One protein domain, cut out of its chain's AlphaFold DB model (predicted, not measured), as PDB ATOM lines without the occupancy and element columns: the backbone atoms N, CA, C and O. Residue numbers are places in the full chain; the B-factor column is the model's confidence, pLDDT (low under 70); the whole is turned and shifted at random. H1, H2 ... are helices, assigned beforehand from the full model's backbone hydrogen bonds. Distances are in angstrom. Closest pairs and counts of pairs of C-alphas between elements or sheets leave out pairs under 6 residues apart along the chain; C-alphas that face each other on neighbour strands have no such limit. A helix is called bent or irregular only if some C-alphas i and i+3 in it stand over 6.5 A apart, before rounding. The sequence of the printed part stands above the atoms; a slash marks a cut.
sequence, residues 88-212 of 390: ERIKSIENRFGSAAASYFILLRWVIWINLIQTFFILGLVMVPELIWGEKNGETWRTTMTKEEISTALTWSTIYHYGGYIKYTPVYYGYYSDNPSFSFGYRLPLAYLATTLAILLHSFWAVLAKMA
ATOM      1  N   GLU A  88       9.838  61.931   0.983       83.12
ATOM      2  CA  GLU A  88      10.420  63.130   1.596       83.12
ATOM      3  C   GLU A  88      11.951  63.112   1.565       83.12
ATOM      4  O   GLU A  88      12.591  64.149   1.383       83.12
ATOM      5  N   ARG A  89      12.560  61.928   1.705       86.75
ATOM      6  CA  ARG A  89      14.017  61.764   1.630       86.75
ATOM      7  C   ARG A  89      14.515  61.990   0.208       86.75
ATOM      8  O   ARG A  89      15.496  62.702   0.034       86.75
ATOM      9  N   ILE A  90      13.811  61.459  -0.791       86.25
ATOM     10  CA  ILE A  90      14.110  61.673  -2.210       86.25
ATOM     11  C   ILE A  90      13.956  63.153  -2.558       86.25
ATOM     12  O   ILE A  90      14.876  63.715  -3.134       86.25
ATOM     13  N   LYS A  91      12.878  63.816  -2.122       84.50
ATOM     14  CA  LYS A  91      12.704  65.267  -2.309       84.50
ATOM     15  C   LYS A  91      13.784  66.084  -1.612       84.50
ATOM     16  O   LYS A  91      14.281  67.059  -2.160       84.50
ATOM     17  N   SER A  92      14.210  65.684  -0.414       85.38
ATOM     18  CA  SER A  92      15.340  66.344   0.245       85.38
ATOM     19  C   SER A  92      16.650  66.161  -0.528       85.38
ATOM     20  O   SER A  92      17.500  67.049  -0.466       85.38
ATOM     21  N   ILE A  93      16.843  65.024  -1.198       84.94
ATOM     22  CA  ILE A  93      18.001  64.775  -2.062       84.94
ATOM     23  C   ILE A  93      17.870  65.587  -3.351       84.94
ATOM     24  O   ILE A  93      18.851  66.185  -3.763       84.94
ATOM     25  N   GLU A  94      16.679  65.680  -3.939       85.25
ATOM     26  CA  GLU A  94      16.384  66.519  -5.105       85.25
ATOM     27  C   GLU A  94      16.700  67.986  -4.833       85.25
ATOM     28  O   GLU A  94      17.450  68.604  -5.579       85.25
ATOM     29  N   ASN A  95      16.245  68.506  -3.694       80.44
ATOM     30  CA  ASN A  95      16.514  69.884  -3.304       80.44
ATOM     31  C   ASN A  95      18.012  70.126  -3.057       80.44
ATOM     32  O   ASN A  95      18.518  71.207  -3.328       80.44
ATOM     33  N   ARG A  96      18.756  69.148  -2.522       81.88
ATOM     34  CA  ARG A  96      20.192  69.321  -2.229       81.88
ATOM     35  C   ARG A  96      21.078  69.082  -3.450       81.88
ATOM     36  O   ARG A  96      22.014  69.838  -3.656       81.88
ATOM     37  N   PHE A  97      20.800  68.051  -4.237       77.44
ATOM     38  CA  PHE A  97      21.677  67.527  -5.288       77.44
ATOM     39  C   PHE A  97      21.093  67.674  -6.708       77.44
ATOM     40  O   PHE A  97      21.714  67.248  -7.683       77.44
ATOM     41  N   GLY A  98      19.913  68.274  -6.848       80.31
ATOM     42  CA  GLY A  98      19.229  68.474  -8.122       80.31
ATOM     43  C   GLY A  98      18.437  67.260  -8.614       80.31
ATOM     44  O   GLY A  98      18.527  66.141  -8.093       80.31
ATOM     45  N   SER A  99      17.680  67.485  -9.689       78.56
ATOM     46  CA  SER A  99      16.793  66.491 -10.314       78.56
ATOM     47  C   SER A  99      17.533  65.262 -10.855       78.56
ATOM     48  O   SER A  99      17.012  64.145 -10.815       78.56
ATOM     49  N   ALA A 100      18.776  65.429 -11.318       76.75
ATOM     50  CA  ALA A 100      19.574  64.338 -11.877       76.75
ATOM     51  C   ALA A 100      19.912  63.268 -10.824       76.75
ATOM     52  O   ALA A 100      19.748  62.075 -11.078       76.75
ATOM     53  N   ALA A 101      20.320  63.687  -9.622       81.12
ATOM     54  CA  ALA A 101      20.588  62.771  -8.517       81.12
ATOM     55  C   ALA A 101      19.293  62.131  -7.988       81.12
ATOM     56  O   ALA A 101      19.259  60.932  -7.712       81.12
ATOM     57  N   ALA A 102      18.203  62.901  -7.902       84.69
ATOM     58  CA  ALA A 102      16.899  62.388  -7.483       84.69
ATOM     59  C   ALA A 102      16.343  61.317  -8.435       84.69
ATOM     60  O   ALA A 102      15.776  60.321  -7.983       84.69
ATOM     61  N   SER A 103      16.573  61.472  -9.741       83.88
ATOM     62  CA  SER A 103      16.125  60.532 -10.776       83.88
ATOM     63  C   SER A 103      16.631  59.103 -10.544       83.88
ATOM     64  O   SER A 103      15.884  58.149 -10.767       83.88
ATOM     65  N   TYR A 104      17.855  58.934 -10.023       87.56
ATOM     66  CA  TYR A 104      18.389  57.620  -9.644       87.56
ATOM     67  C   TYR A 104      17.552  56.956  -8.545       87.56
ATOM     68  O   TYR A 104      17.157  55.799  -8.678       87.56
ATOM     69  N   PHE A 105      17.229  57.683  -7.475       89.25
ATOM     70  CA  PHE A 105      16.443  57.133  -6.368       89.25
ATOM     71  C   PHE A 105      14.982  56.885  -6.756       89.25
ATOM     72  O   PHE A 105      14.380  55.915  -6.294       89.25
ATOM     73  N   ILE A 106      14.421  57.714  -7.639       86.31
ATOM     74  CA  ILE A 106      13.086  57.500  -8.211       86.31
ATOM     75  C   ILE A 106      13.061  56.202  -9.028       86.31
ATOM     76  O   ILE A 106      12.143  55.393  -8.863       86.31
ATOM     77  N   LEU A 107      14.084  55.968  -9.859       87.69
ATOM     78  CA  LEU A 107      14.246  54.719 -10.602       87.69
ATOM     79  C   LEU A 107      14.425  53.528  -9.656       87.69
ATOM     80  O   LEU A 107      13.733  52.526  -9.807       87.69
ATOM     81  N   LEU A 108      15.305  53.643  -8.657       88.12
ATOM     82  CA  LEU A 108      15.562  52.584  -7.681       88.12
ATOM     83  C   LEU A 108      14.279  52.183  -6.948       88.12
ATOM     84  O   LEU A 108      13.965  50.999  -6.843       88.12
ATOM     85  N   ARG A 109      13.492  53.168  -6.503       89.12
ATOM     86  CA  ARG A 109      12.188  52.930  -5.881       89.12
ATOM     87  C   ARG A 109      11.246  52.175  -6.814       89.12
ATOM     88  O   ARG A 109      10.573  51.245  -6.378       89.12
ATOM     89  N   TRP A 110      11.190  52.559  -8.085       88.38
ATOM     90  CA  TRP A 110      10.363  51.878  -9.080       88.38
ATOM     91  C   TRP A 110      10.812  50.425  -9.312       88.38
ATOM     92  O   TRP A 110       9.975  49.525  -9.341       88.38
ATOM     93  N   VAL A 111      12.124  50.175  -9.380       89.81
ATOM     94  CA  VAL A 111      12.692  48.821  -9.498       89.81
ATOM     95  C   VAL A 111      12.345  47.963  -8.278       89.81
ATOM     96  O   VAL A 111      11.943  46.812  -8.438       89.81
ATOM     97  N   ILE A 112      12.426  48.521  -7.064       89.56
ATOM     98  CA  ILE A 112      12.024  47.824  -5.830       89.56
ATOM     99  C   ILE A 112      10.558  47.384  -5.909       89.56
ATOM    100  O   ILE A 112      10.258  46.233  -5.600       89.56
ATOM    101  N   TRP A 113       9.652  48.256  -6.363       88.12
ATOM    102  CA  TRP A 113       8.234  47.911  -6.513       88.12
ATOM    103  C   TRP A 113       8.002  46.767  -7.498       88.12
ATOM    104  O   TRP A 113       7.216  45.864  -7.211       88.12
ATOM    105  N   ILE A 114       8.707  46.764  -8.631       90.62
ATOM    106  CA  ILE A 114       8.621  45.663  -9.596       90.62
ATOM    107  C   ILE A 114       9.120  44.357  -8.985       90.62
ATOM    108  O   ILE A 114       8.416  43.352  -9.067       90.62
ATOM    109  N   ASN A 115      10.283  44.365  -8.333       92.25
ATOM    110  CA  ASN A 115      10.843  43.168  -7.697       92.25
ATOM    111  C   ASN A 115       9.937  42.634  -6.580       92.25
ATOM    112  O   ASN A 115       9.789  41.425  -6.406       92.25
ATOM    113  N   LEU A 116       9.282  43.526  -5.840       91.31
ATOM    114  CA  LEU A 116       8.318  43.164  -4.809       91.31
ATOM    115  C   LEU A 116       7.077  42.489  -5.419       91.31
ATOM    116  O   LEU A 116       6.676  41.430  -4.941       91.31
ATOM    117  N   ILE A 117       6.531  43.007  -6.527       90.38
ATOM    118  CA  ILE A 117       5.445  42.344  -7.276       90.38
ATOM    119  C   ILE A 117       5.883  40.956  -7.767       90.38
ATOM    120  O   ILE A 117       5.145  39.985  -7.611       90.38
ATOM    121  N   GLN A 118       7.093  40.827  -8.314       92.06
ATOM    122  CA  GLN A 118       7.629  39.532  -8.755       92.06
ATOM    123  C   GLN A 118       7.775  38.546  -7.595       92.06
ATOM    124  O   GLN A 118       7.439  37.373  -7.733       92.06
ATOM    125  N   THR A 119       8.211  39.036  -6.434       91.88
ATOM    126  CA  THR A 119       8.321  38.236  -5.211       91.88
ATOM    127  C   THR A 119       6.955  37.689  -4.807       91.88
ATOM    128  O   THR A 119       6.856  36.514  -4.468       91.88
ATOM    129  N   PHE A 120       5.884  38.481  -4.929       92.00
ATOM    130  CA  PHE A 120       4.517  37.997  -4.703       92.00
ATOM    131  C   PHE A 120       4.091  36.908  -5.691       92.00
ATOM    132  O   PHE A 120       3.441  35.954  -5.270       92.00
ATOM    133  N   PHE A 121       4.470  37.001  -6.968       91.25
ATOM    134  CA  PHE A 121       4.189  35.939  -7.942       91.25
ATOM    135  C   PHE A 121       4.908  34.633  -7.591       91.25
ATOM    136  O   PHE A 121       4.274  33.580  -7.584       91.25
ATOM    137  N   ILE A 122       6.197  34.691  -7.240       91.44
ATOM    138  CA  ILE A 122       6.964  33.499  -6.837       91.44
ATOM    139  C   ILE A 122       6.422  32.936  -5.518       91.44
ATOM    140  O   ILE A 122       6.207  31.732  -5.403       91.44
ATOM    141  N   LEU A 123       6.148  33.790  -4.528       91.88
ATOM    142  CA  LEU A 123       5.573  33.361  -3.254       91.88
ATOM    143  C   LEU A 123       4.214  32.693  -3.461       91.88
ATOM    144  O   LEU A 123       4.006  31.582  -2.992       91.88
ATOM    145  N   GLY A 124       3.302  33.349  -4.173       89.94
ATOM    146  CA  GLY A 124       1.918  32.903  -4.305       89.94
ATOM    147  C   GLY A 124       1.731  31.694  -5.217       89.94
ATOM    148  O   GLY A 124       0.908  30.838  -4.907       89.94
ATOM    149  N   LEU A 125       2.466  31.615  -6.330       88.38
ATOM    150  CA  LEU A 125       2.298  30.540  -7.313       88.38
ATOM    151  C   LEU A 125       3.298  29.401  -7.127       88.38
ATOM    152  O   LEU A 125       2.985  28.274  -7.473       88.38
ATOM    153  N   VAL A 126       4.487  29.652  -6.584       88.31
ATOM    154  CA  VAL A 126       5.523  28.615  -6.496       88.31
ATOM    155  C   VAL A 126       5.721  28.156  -5.053       88.31
ATOM    156  O   VAL A 126       5.511  26.982  -4.756       88.31
ATOM    157  N   MET A 127       6.056  29.063  -4.129       88.38
ATOM    158  CA  MET A 127       6.399  28.671  -2.751       88.38
ATOM    159  C   MET A 127       5.188  28.225  -1.923       88.38
ATOM    160  O   MET A 127       5.251  27.205  -1.242       88.38
ATOM    161  N   VAL A 128       4.087  28.982  -1.938       88.19
ATOM    162  CA  VAL A 128       2.907  28.709  -1.101       88.19
ATOM    163  C   VAL A 128       2.242  27.377  -1.462       88.19
ATOM    164  O   VAL A 128       1.961  26.611  -0.537       88.19
ATOM    165  N   PRO A 129       2.013  27.042  -2.750       84.69
ATOM    166  CA  PRO A 129       1.415  25.760  -3.095       84.69
ATOM    167  C   PRO A 129       2.274  24.573  -2.653       84.69
ATOM    168  O   PRO A 129       1.742  23.607  -2.109       84.69
ATOM    169  N   GLU A 130       3.594  24.686  -2.796       81.75
ATOM    170  CA  GLU A 130       4.544  23.679  -2.322       81.75
ATOM    171  C   GLU A 130       4.522  23.541  -0.790       81.75
ATOM    172  O   GLU A 130       4.485  22.439  -0.262       81.75
ATOM    173  N   LEU A 131       4.482  24.641  -0.035       82.06
ATOM    174  CA  LEU A 131       4.473  24.596   1.436       82.06
ATOM    175  C   LEU A 131       3.197  23.967   2.023       82.06
ATOM    176  O   LEU A 131       3.237  23.333   3.085       82.06
ATOM    177  N   ILE A 132       2.054  24.176   1.364       81.81
ATOM    178  CA  ILE A 132       0.750  23.701   1.841       81.81
ATOM    179  C   ILE A 132       0.490  22.263   1.387       81.81
ATOM    180  O   ILE A 132       0.092  21.437   2.211       81.81
ATOM    181  N   TRP A 133       0.706  21.973   0.100       76.44
ATOM    182  CA  TRP A 133       0.334  20.703  -0.531       76.44
ATOM    183  C   TRP A 133       1.522  19.804  -0.889       76.44
ATOM    184  O   TRP A 133       1.291  18.666  -1.290       76.44
ATOM    185  N   GLY A 134       2.758  20.280  -0.701       71.88
ATOM    186  CA  GLY A 134       3.996  19.497  -0.761       71.88
ATOM    187  C   GLY A 134       3.869  18.158  -0.051       71.88
ATOM    188  O   GLY A 134       3.301  18.081   1.043       71.88
ATOM    189  N   GLU A 135       4.417  17.098  -0.645       65.56
ATOM    190  CA  GLU A 135       4.539  15.805   0.030       65.56
ATOM    191  C   GLU A 135       5.438  15.962   1.267       65.56
ATOM    192  O   GLU A 135       6.662  15.912   1.187       65.56
ATOM    193  N   LYS A 136       4.824  16.139   2.441       59.31
ATOM    194  CA  LYS A 136       5.531  16.227   3.731       59.31
ATOM    195  C   LYS A 136       6.079  14.879   4.213       59.31
ATOM    196  O   LYS A 136       6.865  14.846   5.152       59.31
ATOM    197  N   ASN A 137       5.660  13.778   3.588       47.34
ATOM    198  CA  ASN A 137       5.761  12.434   4.163       47.34
ATOM    199  C   ASN A 137       6.876  11.558   3.564       47.34
ATOM    200  O   ASN A 137       6.929  10.369   3.862       47.34
ATOM    201  N   GLY A 138       7.766  12.114   2.738       52.03
ATOM    202  CA  GLY A 138       8.944  11.402   2.246       52.03
ATOM    203  C   GLY A 138      10.218  12.105   2.689       52.03
ATOM    204  O   GLY A 138      10.453  13.238   2.265       52.03
ATOM    205  N   GLU A 139      11.050  11.434   3.489       52.41
ATOM    206  CA  GLU A 139      12.457  11.798   3.709       52.41
ATOM    207  C   GLU A 139      13.178  11.788   2.356       52.41
ATOM    208  O   GLU A 139      13.745  10.794   1.906       52.41
ATOM    209  N   THR A 140      13.073  12.899   1.638       62.47
ATOM    210  CA  THR A 140      13.668  13.052   0.322       62.47
ATOM    211  C   THR A 140      14.968  13.815   0.497       62.47
ATOM    212  O   THR A 140      15.035  14.789   1.247       62.47
ATOM    213  N   TRP A 141      15.989  13.438  -0.271       64.88
ATOM    214  CA  TRP A 141      17.292  14.118  -0.344       64.88
ATOM    215  C   TRP A 141      17.212  15.636  -0.634       64.88
ATOM    216  O   TRP A 141      18.217  16.333  -0.543       64.88
ATOM    217  N   ARG A 142      16.030  16.143  -1.010       70.25
ATOM    218  CA  ARG A 142      15.727  17.549  -1.322       70.25
ATOM    219  C   ARG A 142      15.332  18.389  -0.108       70.25
ATOM    220  O   ARG A 142      15.525  19.598  -0.133       70.25
ATOM    221  N   THR A 143      14.766  17.773   0.930       69.81
ATOM    222  CA  THR A 143      14.166  18.473   2.082       69.81
ATOM    223  C   THR A 143      14.856  18.152   3.403       69.81
ATOM    224  O   THR A 143      14.683  18.885   4.371       69.81
ATOM    225  N   THR A 144      15.658  17.084   3.446       72.19
ATOM    226  CA  THR A 144      16.316  16.608   4.667       72.19
ATOM    227  C   THR A 144      17.833  16.604   4.496       72.19
ATOM    228  O   THR A 144      18.349  16.042   3.530       72.19
ATOM    229  N   MET A 145      18.546  17.221   5.444       75.62
ATOM    230  CA  MET A 145      20.012  17.195   5.510       75.62
ATOM    231  C   MET A 145      20.527  15.845   6.002       75.62
ATOM    232  O   MET A 145      19.969  15.259   6.931       75.62
ATOM    233  N   THR A 146      21.643  15.382   5.440       80.06
ATOM    234  CA  THR A 146      22.369  14.228   5.987       80.06
ATOM    235  C   THR A 146      23.089  14.612   7.282       80.06
ATOM    236  O   THR A 146      23.469  15.765   7.491       80.06
ATOM    237  N   LYS A 147      23.311  13.637   8.175       76.88
ATOM    238  CA  LYS A 147      23.954  13.868   9.485       76.88
ATOM    239  C   LYS A 147      25.352  14.499   9.374       76.88
ATOM    240  O   LYS A 147      25.734  15.273  10.243       76.88
ATOM    241  N   GLU A 148      26.071  14.214   8.291       74.81
ATOM    242  CA  GLU A 148      27.400  14.764   7.983       74.81
ATOM    243  C   GLU A 148      27.347  16.226   7.505       74.81
ATOM    244  O   GLU A 148      28.228  17.030   7.813       74.81
ATOM    245  N   GLU A 149      26.294  16.610   6.780       78.06
ATOM    246  CA  GLU A 149      26.103  17.999   6.357       78.06
ATOM    247  C   GLU A 149      25.695  18.892   7.537       78.06
ATOM    248  O   GLU A 149      26.074  20.061   7.567       78.06
ATOM    249  N   ILE A 150      24.972  18.353   8.528       80.00
ATOM    250  CA  ILE A 150      24.529  19.099   9.720       80.00
ATOM    251  C   ILE A 150      25.724  19.628  10.524       80.00
ATOM    252  O   ILE A 150      25.698  20.780  10.960       80.00
ATOM    253  N   SER A 151      26.799  18.843  10.674       78.56
ATOM    254  CA  SER A 151      28.001  19.285  11.401       78.56
ATOM    255  C   SER A 151      28.741  20.434  10.715       78.56
ATOM    256  O   SER A 151      29.379  21.238  11.388       78.56
ATOM    257  N   THR A 152      28.620  20.553   9.392       79.69
ATOM    258  CA  THR A 152      29.304  21.581   8.582       79.69
ATOM    259  C   THR A 152      28.343  22.696   8.142       79.69
ATOM    260  O   THR A 152      28.740  23.651   7.472       79.69
ATOM    261  N   ALA A 153      27.067  22.612   8.533       76.12
ATOM    262  CA  ALA A 153      25.990  23.486   8.068       76.12
ATOM    263  C   ALA A 153      26.166  24.951   8.489       76.12
ATOM    264  O   ALA A 153      25.744  25.850   7.766       76.12
ATOM    265  N   LEU A 154      26.781  25.180   9.655       80.75
ATOM    266  CA  LEU A 154      27.005  26.508  10.242       80.75
ATOM    267  C   LEU A 154      28.408  27.067   9.965       80.75
ATOM    268  O   LEU A 154      28.726  28.175  10.392       80.75
ATOM    269  N   THR A 155      29.254  26.326   9.249       84.62
ATOM    270  CA  THR A 155      30.582  26.807   8.863       84.62
ATOM    271  C   THR A 155      30.443  28.002   7.919       84.62
ATOM    272  O   THR A 155      29.669  27.952   6.963       84.62
ATOM    273  N   TRP A 156      31.230  29.061   8.140       78.69
ATOM    274  CA  TRP A 156      31.203  30.278   7.313       78.69
ATOM    275  C   TRP A 156      31.328  29.988   5.810       78.69
ATOM    276  O   TRP A 156      30.581  30.549   5.016       78.69
ATOM    277  N   SER A 157      32.217  29.064   5.428       77.62
ATOM    278  CA  SER A 157      32.376  28.615   4.036       77.62
ATOM    279  C   SER A 157      31.059  28.090   3.445       77.62
ATOM    280  O   SER A 157      30.638  28.509   2.369       77.62
ATOM    281  N   THR A 158      30.346  27.245   4.192       80.00
ATOM    282  CA  THR A 158      29.060  26.671   3.781       80.00
ATOM    283  C   THR A 158      27.981  27.740   3.630       80.00
ATOM    284  O   THR A 158      27.262  27.744   2.635       80.00
ATOM    285  N   ILE A 159      27.886  28.674   4.582       82.00
ATOM    286  CA  ILE A 159      26.893  29.758   4.550       82.00
ATOM    287  C   ILE A 159      27.180  30.730   3.397       82.00
ATOM    288  O   ILE A 159      26.258  31.133   2.691       82.00
ATOM    289  N   TYR A 160      28.451  31.075   3.171       79.69
ATOM    290  CA  TYR A 160      28.875  31.983   2.103       79.69
ATOM    291  C   TYR A 160      28.498  31.463   0.708       79.69
ATOM    292  O   TYR A 160      28.127  32.237  -0.172       79.69
ATOM    293  N   HIS A 161      28.527  30.143   0.518       79.19
ATOM    294  CA  HIS A 161      28.084  29.486  -0.711       79.19
ATOM    295  C   HIS A 161      26.573  29.187  -0.749       79.19
ATOM    296  O   HIS A 161      26.130  28.428  -1.608       79.19
ATOM    297  N   TYR A 162      25.777  29.772   0.156       79.19
ATOM    298  CA  TYR A 162      24.339  29.507   0.312       79.19
ATOM    299  C   TYR A 162      24.007  28.019   0.534       79.19
ATOM    300  O   TYR A 162      22.927  27.539   0.189       79.19
ATOM    301  N   GLY A 163      24.952  27.275   1.110       76.25
ATOM    302  CA  GLY A 163      24.807  25.876   1.485       76.25
ATOM    303  C   GLY A 163      24.169  25.694   2.863       76.25
ATOM    304  O   GLY A 163      23.632  26.623   3.471       76.25
ATOM    305  N   GLY A 164      24.228  24.466   3.376       82.00
ATOM    306  CA  GLY A 164      23.684  24.141   4.694       82.00
ATOM    307  C   GLY A 164      22.162  24.292   4.723       82.00
ATOM    308  O   GLY A 164      21.487  23.905   3.774       82.00
ATOM    309  N   TYR A 165      21.620  24.895   5.783       81.12
ATOM    310  CA  TYR A 165      20.170  25.046   5.972       81.12
ATOM    311  C   TYR A 165      19.466  25.839   4.853       81.12
ATOM    312  O   TYR A 165      18.314  25.555   4.526       81.12
ATOM    313  N   ILE A 166      20.155  26.798   4.222       82.50
ATOM    314  CA  ILE A 166      19.577  27.640   3.158       82.50
ATOM    315  C   ILE A 166      19.235  26.800   1.915       82.50
ATOM    316  O   ILE A 166      18.188  27.008   1.302       82.50
ATOM    317  N   LYS A 167      20.059  25.791   1.595       82.44
ATOM    318  CA  LYS A 167      19.861  24.871   0.458       82.44
ATOM    319  C   LYS A 167      18.536  24.099   0.536       82.44
ATOM    320  O   LYS A 167      17.957  23.793  -0.501       82.44
ATOM    321  N   TYR A 168      18.063  23.804   1.747       80.31
ATOM    322  CA  TYR A 168      16.852  23.012   2.010       80.31
ATOM    323  C   TYR A 168      15.606  23.880   2.251       80.31
ATOM    324  O   TYR A 168      14.578  23.395   2.718       80.31
ATOM    325  N   THR A 169      15.688  25.174   1.937       84.44
ATOM    326  CA  THR A 169      14.575  26.123   2.055       84.44
ATOM    327  C   THR A 169      13.838  26.241   0.706       84.44
ATOM    328  O   THR A 169      14.504  26.212  -0.330       84.44
ATOM    329  N   PRO A 170      12.507  26.485   0.672       81.69
ATOM    330  CA  PRO A 170      11.748  26.698  -0.573       81.69
ATOM    331  C   PRO A 170      12.262  27.831  -1.473       81.69
ATOM    332  O   PRO A 170      11.899  27.930  -2.639       81.69
ATOM    333  N   VAL A 171      13.114  28.715  -0.955       84.88
ATOM    334  CA  VAL A 171      13.755  29.778  -1.741       84.88
ATOM    335  C   VAL A 171      14.730  29.202  -2.779       84.88
ATOM    336  O   VAL A 171      14.982  29.837  -3.801       84.88
ATOM    337  N   TYR A 172      15.270  28.003  -2.545       84.44
ATOM    338  CA  TYR A 172      16.250  27.381  -3.424       84.44
ATOM    339  C   TYR A 172      15.591  26.493  -4.485       84.44
ATOM    340  O   TYR A 172      14.669  25.732  -4.203       84.44
ATOM    341  N   TYR A 173      16.115  26.528  -5.713       82.44
ATOM    342  CA  TYR A 173      15.570  25.751  -6.834       82.44
ATOM    343  C   TYR A 173      15.561  24.235  -6.573       82.44
ATOM    344  O   TYR A 173      14.615  23.545  -6.935       82.44
ATOM    345  N   GLY A 174      16.592  23.716  -5.897       79.19
ATOM    346  CA  GLY A 174      16.728  22.285  -5.592       79.19
ATOM    347  C   GLY A 174      15.689  21.715  -4.617       79.19
ATOM    348  O   GLY A 174      15.659  20.501  -4.425       79.19
ATOM    349  N   TYR A 175      14.854  22.567  -4.016       79.88
ATOM    350  CA  TYR A 175      13.773  22.158  -3.123       79.88
ATOM    351  C   TYR A 175      12.601  21.515  -3.883       79.88
ATOM    352  O   TYR A 175      11.981  20.569  -3.398       79.88
ATOM    353  N   TYR A 176      12.316  21.998  -5.096       81.00
ATOM    354  CA  TYR A 176      11.111  21.643  -5.844       81.00
ATOM    355  C   TYR A 176      11.209  20.259  -6.510       81.00
ATOM    356  O   TYR A 176      12.264  19.841  -6.991       81.00
ATOM    357  N   SER A 177      10.089  19.529  -6.528       75.00
ATOM    358  CA  SER A 177       9.975  18.174  -7.088       75.00
ATOM    359  C   SER A 177       9.566  18.178  -8.567       75.00
ATOM    360  O   SER A 177       8.839  19.062  -9.010       75.00
ATOM    361  N   ASP A 178       9.950  17.133  -9.309       74.44
ATOM    362  CA  ASP A 178       9.451  16.870 -10.674       74.44
ATOM    363  C   ASP A 178       8.143  16.046 -10.674       74.44
ATOM    364  O   ASP A 178       7.543  15.803 -11.717       74.44
ATOM    365  N   ASN A 179       7.669  15.608  -9.498       68.69
ATOM    366  CA  ASN A 179       6.481  14.758  -9.396       68.69
ATOM    367  C   ASN A 179       5.218  15.519  -9.844       68.69
ATOM    368  O   ASN A 179       4.818  16.499  -9.204       68.69
ATOM    369  N   PRO A 180       4.536  15.062 -10.908       59.53
ATOM    370  CA  PRO A 180       3.373  15.743 -11.431       59.53
ATOM    371  C   PRO A 180       2.125  15.190 -10.752       59.53
ATOM    372  O   PRO A 180       1.445  14.370 -11.356       59.53
ATOM    373  N   SER A 181       1.823  15.603  -9.516       55.78
ATOM    374  CA  SER A 181       0.441  15.756  -9.015       55.78
ATOM    375  C   SER A 181       0.400  16.073  -7.524       55.78
ATOM    376  O   SER A 181       0.570  15.196  -6.683       55.78
ATOM    377  N   PHE A 182       0.008  17.305  -7.205       64.50
ATOM    378  CA  PHE A 182      -0.783  17.540  -6.002       64.50
ATOM    379  C   PHE A 182      -2.189  16.968  -6.190       64.50
ATOM    380  O   PHE A 182      -2.672  16.876  -7.320       64.50
ATOM    381  N   SER A 183      -2.897  16.678  -5.094       61.16
ATOM    382  CA  SER A 183      -4.274  16.144  -5.108       61.16
ATOM    383  C   SER A 183      -5.283  16.965  -5.944       61.16
ATOM    384  O   SER A 183      -6.377  16.479  -6.213       61.16
ATOM    385  N   PHE A 184      -4.940  18.194  -6.349       69.75
ATOM    386  CA  PHE A 184      -5.774  19.125  -7.120       69.75
ATOM    387  C   PHE A 184      -5.341  19.294  -8.599       69.75
ATOM    388  O   PHE A 184      -5.815  20.190  -9.290       69.75
ATOM    389  N   GLY A 185      -4.416  18.473  -9.116       74.81
ATOM    390  CA  GLY A 185      -3.981  18.541 -10.523       74.81
ATOM    391  C   GLY A 185      -3.046  19.715 -10.861       74.81
ATOM    392  O   GLY A 185      -2.750  19.962 -12.032       74.81
ATOM    393  N   TYR A 186      -2.549  20.430  -9.850       81.81
ATOM    394  CA  TYR A 186      -1.545  21.479 -10.015       81.81
ATOM    395  C   TYR A 186      -0.176  20.862 -10.333       81.81
ATOM    396  O   TYR A 186       0.357  20.077  -9.547       81.81
ATOM    397  N   ARG A 187       0.393  21.196 -11.498       83.94
ATOM    398  CA  ARG A 187       1.706  20.702 -11.938       83.94
ATOM    399  C   ARG A 187       2.789  21.711 -11.579       83.94
ATOM    400  O   ARG A 187       2.952  22.710 -12.277       83.94
ATOM    401  N   LEU A 188       3.540  21.419 -10.522       82.69
ATOM    402  CA  LEU A 188       4.585  22.297  -9.998       82.69
ATOM    403  C   LEU A 188       5.663  22.679 -11.034       82.69
ATOM    404  O   LEU A 188       5.925  23.875 -11.157       82.69
ATOM    405  N   PRO A 189       6.231  21.760 -11.849       86.12
ATOM    406  CA  PRO A 189       7.265  22.143 -12.817       86.12
ATOM    407  C   PRO A 189       6.738  23.100 -13.894       86.12
ATOM    408  O   PRO A 189       7.401  24.064 -14.278       86.12
ATOM    409  N   LEU A 190       5.498  22.877 -14.345       87.38
ATOM    410  CA  LEU A 190       4.837  23.747 -15.315       87.38
ATOM    411  C   LEU A 190       4.536  25.119 -14.710       87.38
ATOM    412  O   LEU A 190       4.757  26.136 -15.359       87.38
ATOM    413  N   ALA A 191       4.048  25.150 -13.471       88.12
ATOM    414  CA  ALA A 191       3.792  26.385 -12.748       88.12
ATOM    415  C   ALA A 191       5.067  27.196 -12.515       88.12
ATOM    416  O   ALA A 191       5.056  28.410 -12.708       88.12
ATOM    417  N   TYR A 192       6.168  26.535 -12.160       89.12
ATOM    418  CA  TYR A 192       7.475  27.163 -12.005       89.12
ATOM    419  C   TYR A 192       7.928  27.815 -13.319       89.12
ATOM    420  O   TYR A 192       8.268  29.002 -13.345       89.12
ATOM    421  N   LEU A 193       7.860  27.072 -14.431       90.62
ATOM    422  CA  LEU A 193       8.213  27.572 -15.762       90.62
ATOM    423  C   LEU A 193       7.314  28.742 -16.187       90.62
ATOM    424  O   LEU A 193       7.812  29.791 -16.590       90.62
ATOM    425  N   ALA A 194       5.994  28.580 -16.068       91.62
ATOM    426  CA  ALA A 194       5.017  29.588 -16.462       91.62
ATOM    427  C   ALA A 194       5.139  30.861 -15.616       91.62
ATOM    428  O   ALA A 194       5.097  31.958 -16.165       91.62
ATOM    429  N   THR A 195       5.346  30.729 -14.303       92.56
ATOM    430  CA  THR A 195       5.550  31.870 -13.398       92.56
ATOM    431  C   THR A 195       6.839  32.605 -13.742       92.56
ATOM    432  O   THR A 195       6.836  33.830 -13.843       92.56
ATOM    433  N   THR A 196       7.926  31.876 -14.005       91.56
ATOM    434  CA  THR A 196       9.207  32.473 -14.415       91.56
ATOM    435  C   THR A 196       9.070  33.224 -15.741       91.56
ATOM    436  O   THR A 196       9.500  34.371 -15.856       91.56
ATOM    437  N   LEU A 197       8.413  32.618 -16.732       94.06
ATOM    438  CA  LEU A 197       8.175  33.236 -18.034       94.06
ATOM    439  C   LEU A 197       7.251  34.458 -17.924       94.06
ATOM    440  O   LEU A 197       7.523  35.490 -18.533       94.06
ATOM    441  N   ALA A 198       6.204  34.386 -17.100       92.88
ATOM    442  CA  ALA A 198       5.317  35.513 -16.829       92.88
ATOM    443  C   ALA A 198       6.057  36.676 -16.153       92.88
ATOM    444  O   ALA A 198       5.873  37.825 -16.548       92.88
ATOM    445  N   ILE A 199       6.931  36.391 -15.183       94.31
ATOM    446  CA  ILE A 199       7.764  37.397 -14.511       94.31
ATOM    447  C   ILE A 199       8.715  38.079 -15.498       94.31
ATOM    448  O   ILE A 199       8.851  39.304 -15.451       94.31
ATOM    449  N   LEU A 200       9.337  37.311 -16.398       92.62
ATOM    450  CA  LEU A 200      10.219  37.836 -17.443       92.62
ATOM    451  C   LEU A 200       9.465  38.719 -18.440       92.62
ATOM    452  O   LEU A 200       9.908  39.824 -18.739       92.62
ATOM    453  N   LEU A 201       8.308  38.273 -18.931       93.44
ATOM    454  CA  LEU A 201       7.491  39.077 -19.842       93.44
ATOM    455  C   LEU A 201       6.971  40.346 -19.162       93.44
ATOM    456  O   LEU A 201       7.016  41.422 -19.755       93.44
ATOM    457  N   HIS A 202       6.520  40.239 -17.912       92.81
ATOM    458  CA  HIS A 202       6.062  41.383 -17.131       92.81
ATOM    459  C   HIS A 202       7.186  42.398 -16.908       92.81
ATOM    460  O   HIS A 202       6.972  43.591 -17.103       92.81
ATOM    461  N   SER A 203       8.384  41.955 -16.513       92.88
ATOM    462  CA  SER A 203       9.520  42.853 -16.279       92.88
ATOM    463  C   SER A 203       9.977  43.529 -17.562       92.88
ATOM    464  O   SER A 203      10.148  44.746 -17.583       92.88
ATOM    465  N   PHE A 204      10.088  42.762 -18.647       91.12
ATOM    466  CA  PHE A 204      10.440  43.277 -19.960       91.12
ATOM    467  C   PHE A 204       9.432  44.326 -20.430       91.12
ATOM    468  O   PHE A 204       9.817  45.435 -20.799       91.12
ATOM    469  N   TRP A 205       8.137  44.019 -20.338       93.00
ATOM    470  CA  TRP A 205       7.078  44.955 -20.698       93.00
ATOM    471  C   TRP A 205       7.074  46.202 -19.809       93.00
ATOM    472  O   TRP A 205       6.967  47.314 -20.319       93.00
ATOM    473  N   ALA A 206       7.228  46.048 -18.491       91.62
ATOM    474  CA  ALA A 206       7.257  47.168 -17.553       91.62
ATOM    475  C   ALA A 206       8.435  48.114 -17.828       91.62
ATOM    476  O   ALA A 206       8.252  49.333 -17.853       91.62
ATOM    477  N   VAL A 207       9.626  47.564 -18.089       89.56
ATOM    478  CA  VAL A 207      10.815  48.341 -18.467       89.56
ATOM    479  C   VAL A 207      10.615  49.023 -19.812       89.56
ATOM    480  O   VAL A 207      10.857  50.224 -19.907       89.56
ATOM    481  N   LEU A 208      10.111  48.318 -20.828       88.69
ATOM    482  CA  LEU A 208       9.832  48.914 -22.134       88.69
ATOM    483  C   LEU A 208       8.804  50.039 -22.053       88.69
ATOM    484  O   LEU A 208       9.028  51.111 -22.608       88.69
ATOM    485  N   ALA A 209       7.698  49.833 -21.340       88.44
ATOM    486  CA  ALA A 209       6.672  50.851 -21.157       88.44
ATOM    487  C   ALA A 209       7.237  52.082 -20.431       88.44
ATOM    488  O   ALA A 209       6.966  53.222 -20.825       88.44
ATOM    489  N   LYS A 210       8.072  51.871 -19.403       86.50
ATOM    490  CA  LYS A 210       8.713  52.970 -18.675       86.50
ATOM    491  C   LYS A 210       9.762  53.693 -19.523       86.50
ATOM    492  O   LYS A 210       9.840  54.915 -19.493       86.50
ATOM    493  N   MET A 211      10.523  52.968 -20.334       81.31
ATOM    494  CA  MET A 211      11.495  53.553 -21.255       81.31
ATOM    495  C   MET A 211      10.802  54.337 -22.372       81.31
ATOM    496  O   MET A 211      11.196  55.460 -22.656       81.31
ATOM    497  N   ALA A 212       9.731  53.801 -22.958       82.81
ATOM    498  CA  ALA A 212       8.963  54.471 -24.003       82.81
ATOM    499  C   ALA A 212       8.297  55.761 -23.500       82.81
ATOM    500  O   ALA A 212       8.275  56.763 -24.215       82.81
TER     501      ALA A 212
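AT A GLANCE: This is residues 88 to 212 of the 390 residues of an uncharacterized protein of Ramazzottius varieornatus (UniProt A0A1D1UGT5). Two long helices, H1b and H5, run side by side in opposite ways; at one end H1 folds back as a short arm, H1a, and near the other end loops bear a loose head of three short helices, H2, H3 and H4, off to the side of H1b away from H5. The printed part has 125 residues with five named helices, H1 to H5 in chain order, and no named strand: all helix. It is only just loose, close to extended, with a radius of gyration of the C-alphas of 20.3 A, and flat, spanning 58 by 40 by 20 A.

IN THESE COORDINATES: Find C-alpha 88 at (10.420, 63.130, 1.596), where H1, residues 88 to 133, begins. By its hydrogen bonds it was assigned as one helix, but it is bent: C-alphas 96 and 99 are 9.2 A apart. Its arms are H1a, residues 88 to 96, and H1b, residues 99 to 133, 49.6 A long. H1b has a kink of 31 degrees near residue 123 and is irregular, with C-alphas 125 and 128 6.50 A apart. Next come H2, residues 147 to 152, H3, 156 to 160, and H4, 164 to 168. H5, residues 188 to 212, runs 35.4 A to C-alpha 212 at (8.963, 54.471, -24.003).

HOW THE PARTS SIT: Look at H1b residues 114 to 130, which alone touch H5, at a shallow tilt of 16 degrees, opposite ways; the closest C-alphas, of Val 126 and Tyr 192, are 6.0 A apart. H1b residues 100 to 106 alone touch H1a, closest at the C-alphas of Glu 94 and Ala 102, 4.8 A. H2 and H4 only just touch, with 3 pairs of C-alphas within 8 A, the closest those of Glu 149 and Gly 164, 6.8 A. H3 is close to H4 but not clearly touching, with the closest C-alphas, of Thr 158 and Gly 164, 6.0 A apart. H1b and H4 are apart. Every O i to N i+4 pair is within hydrogen-bond range in H1a, H3 and H5; in H1b 26 of 31 are, in H2 0 of 2 with 1 of 3 O i to N i+3 pairs, and in H4 0 of 1 with 2 of 2.

THE WHOLE: The C-alphas of Asn 95 and Gly 138, the two farthest apart, are 59.2 A apart. The printed part has no cut. The links H1 to H2, 13 residues, and H4 to H5, 19 residues, are long. Look for pLDDT under 70 at residues 135 to 141, 143 and 179 to 184.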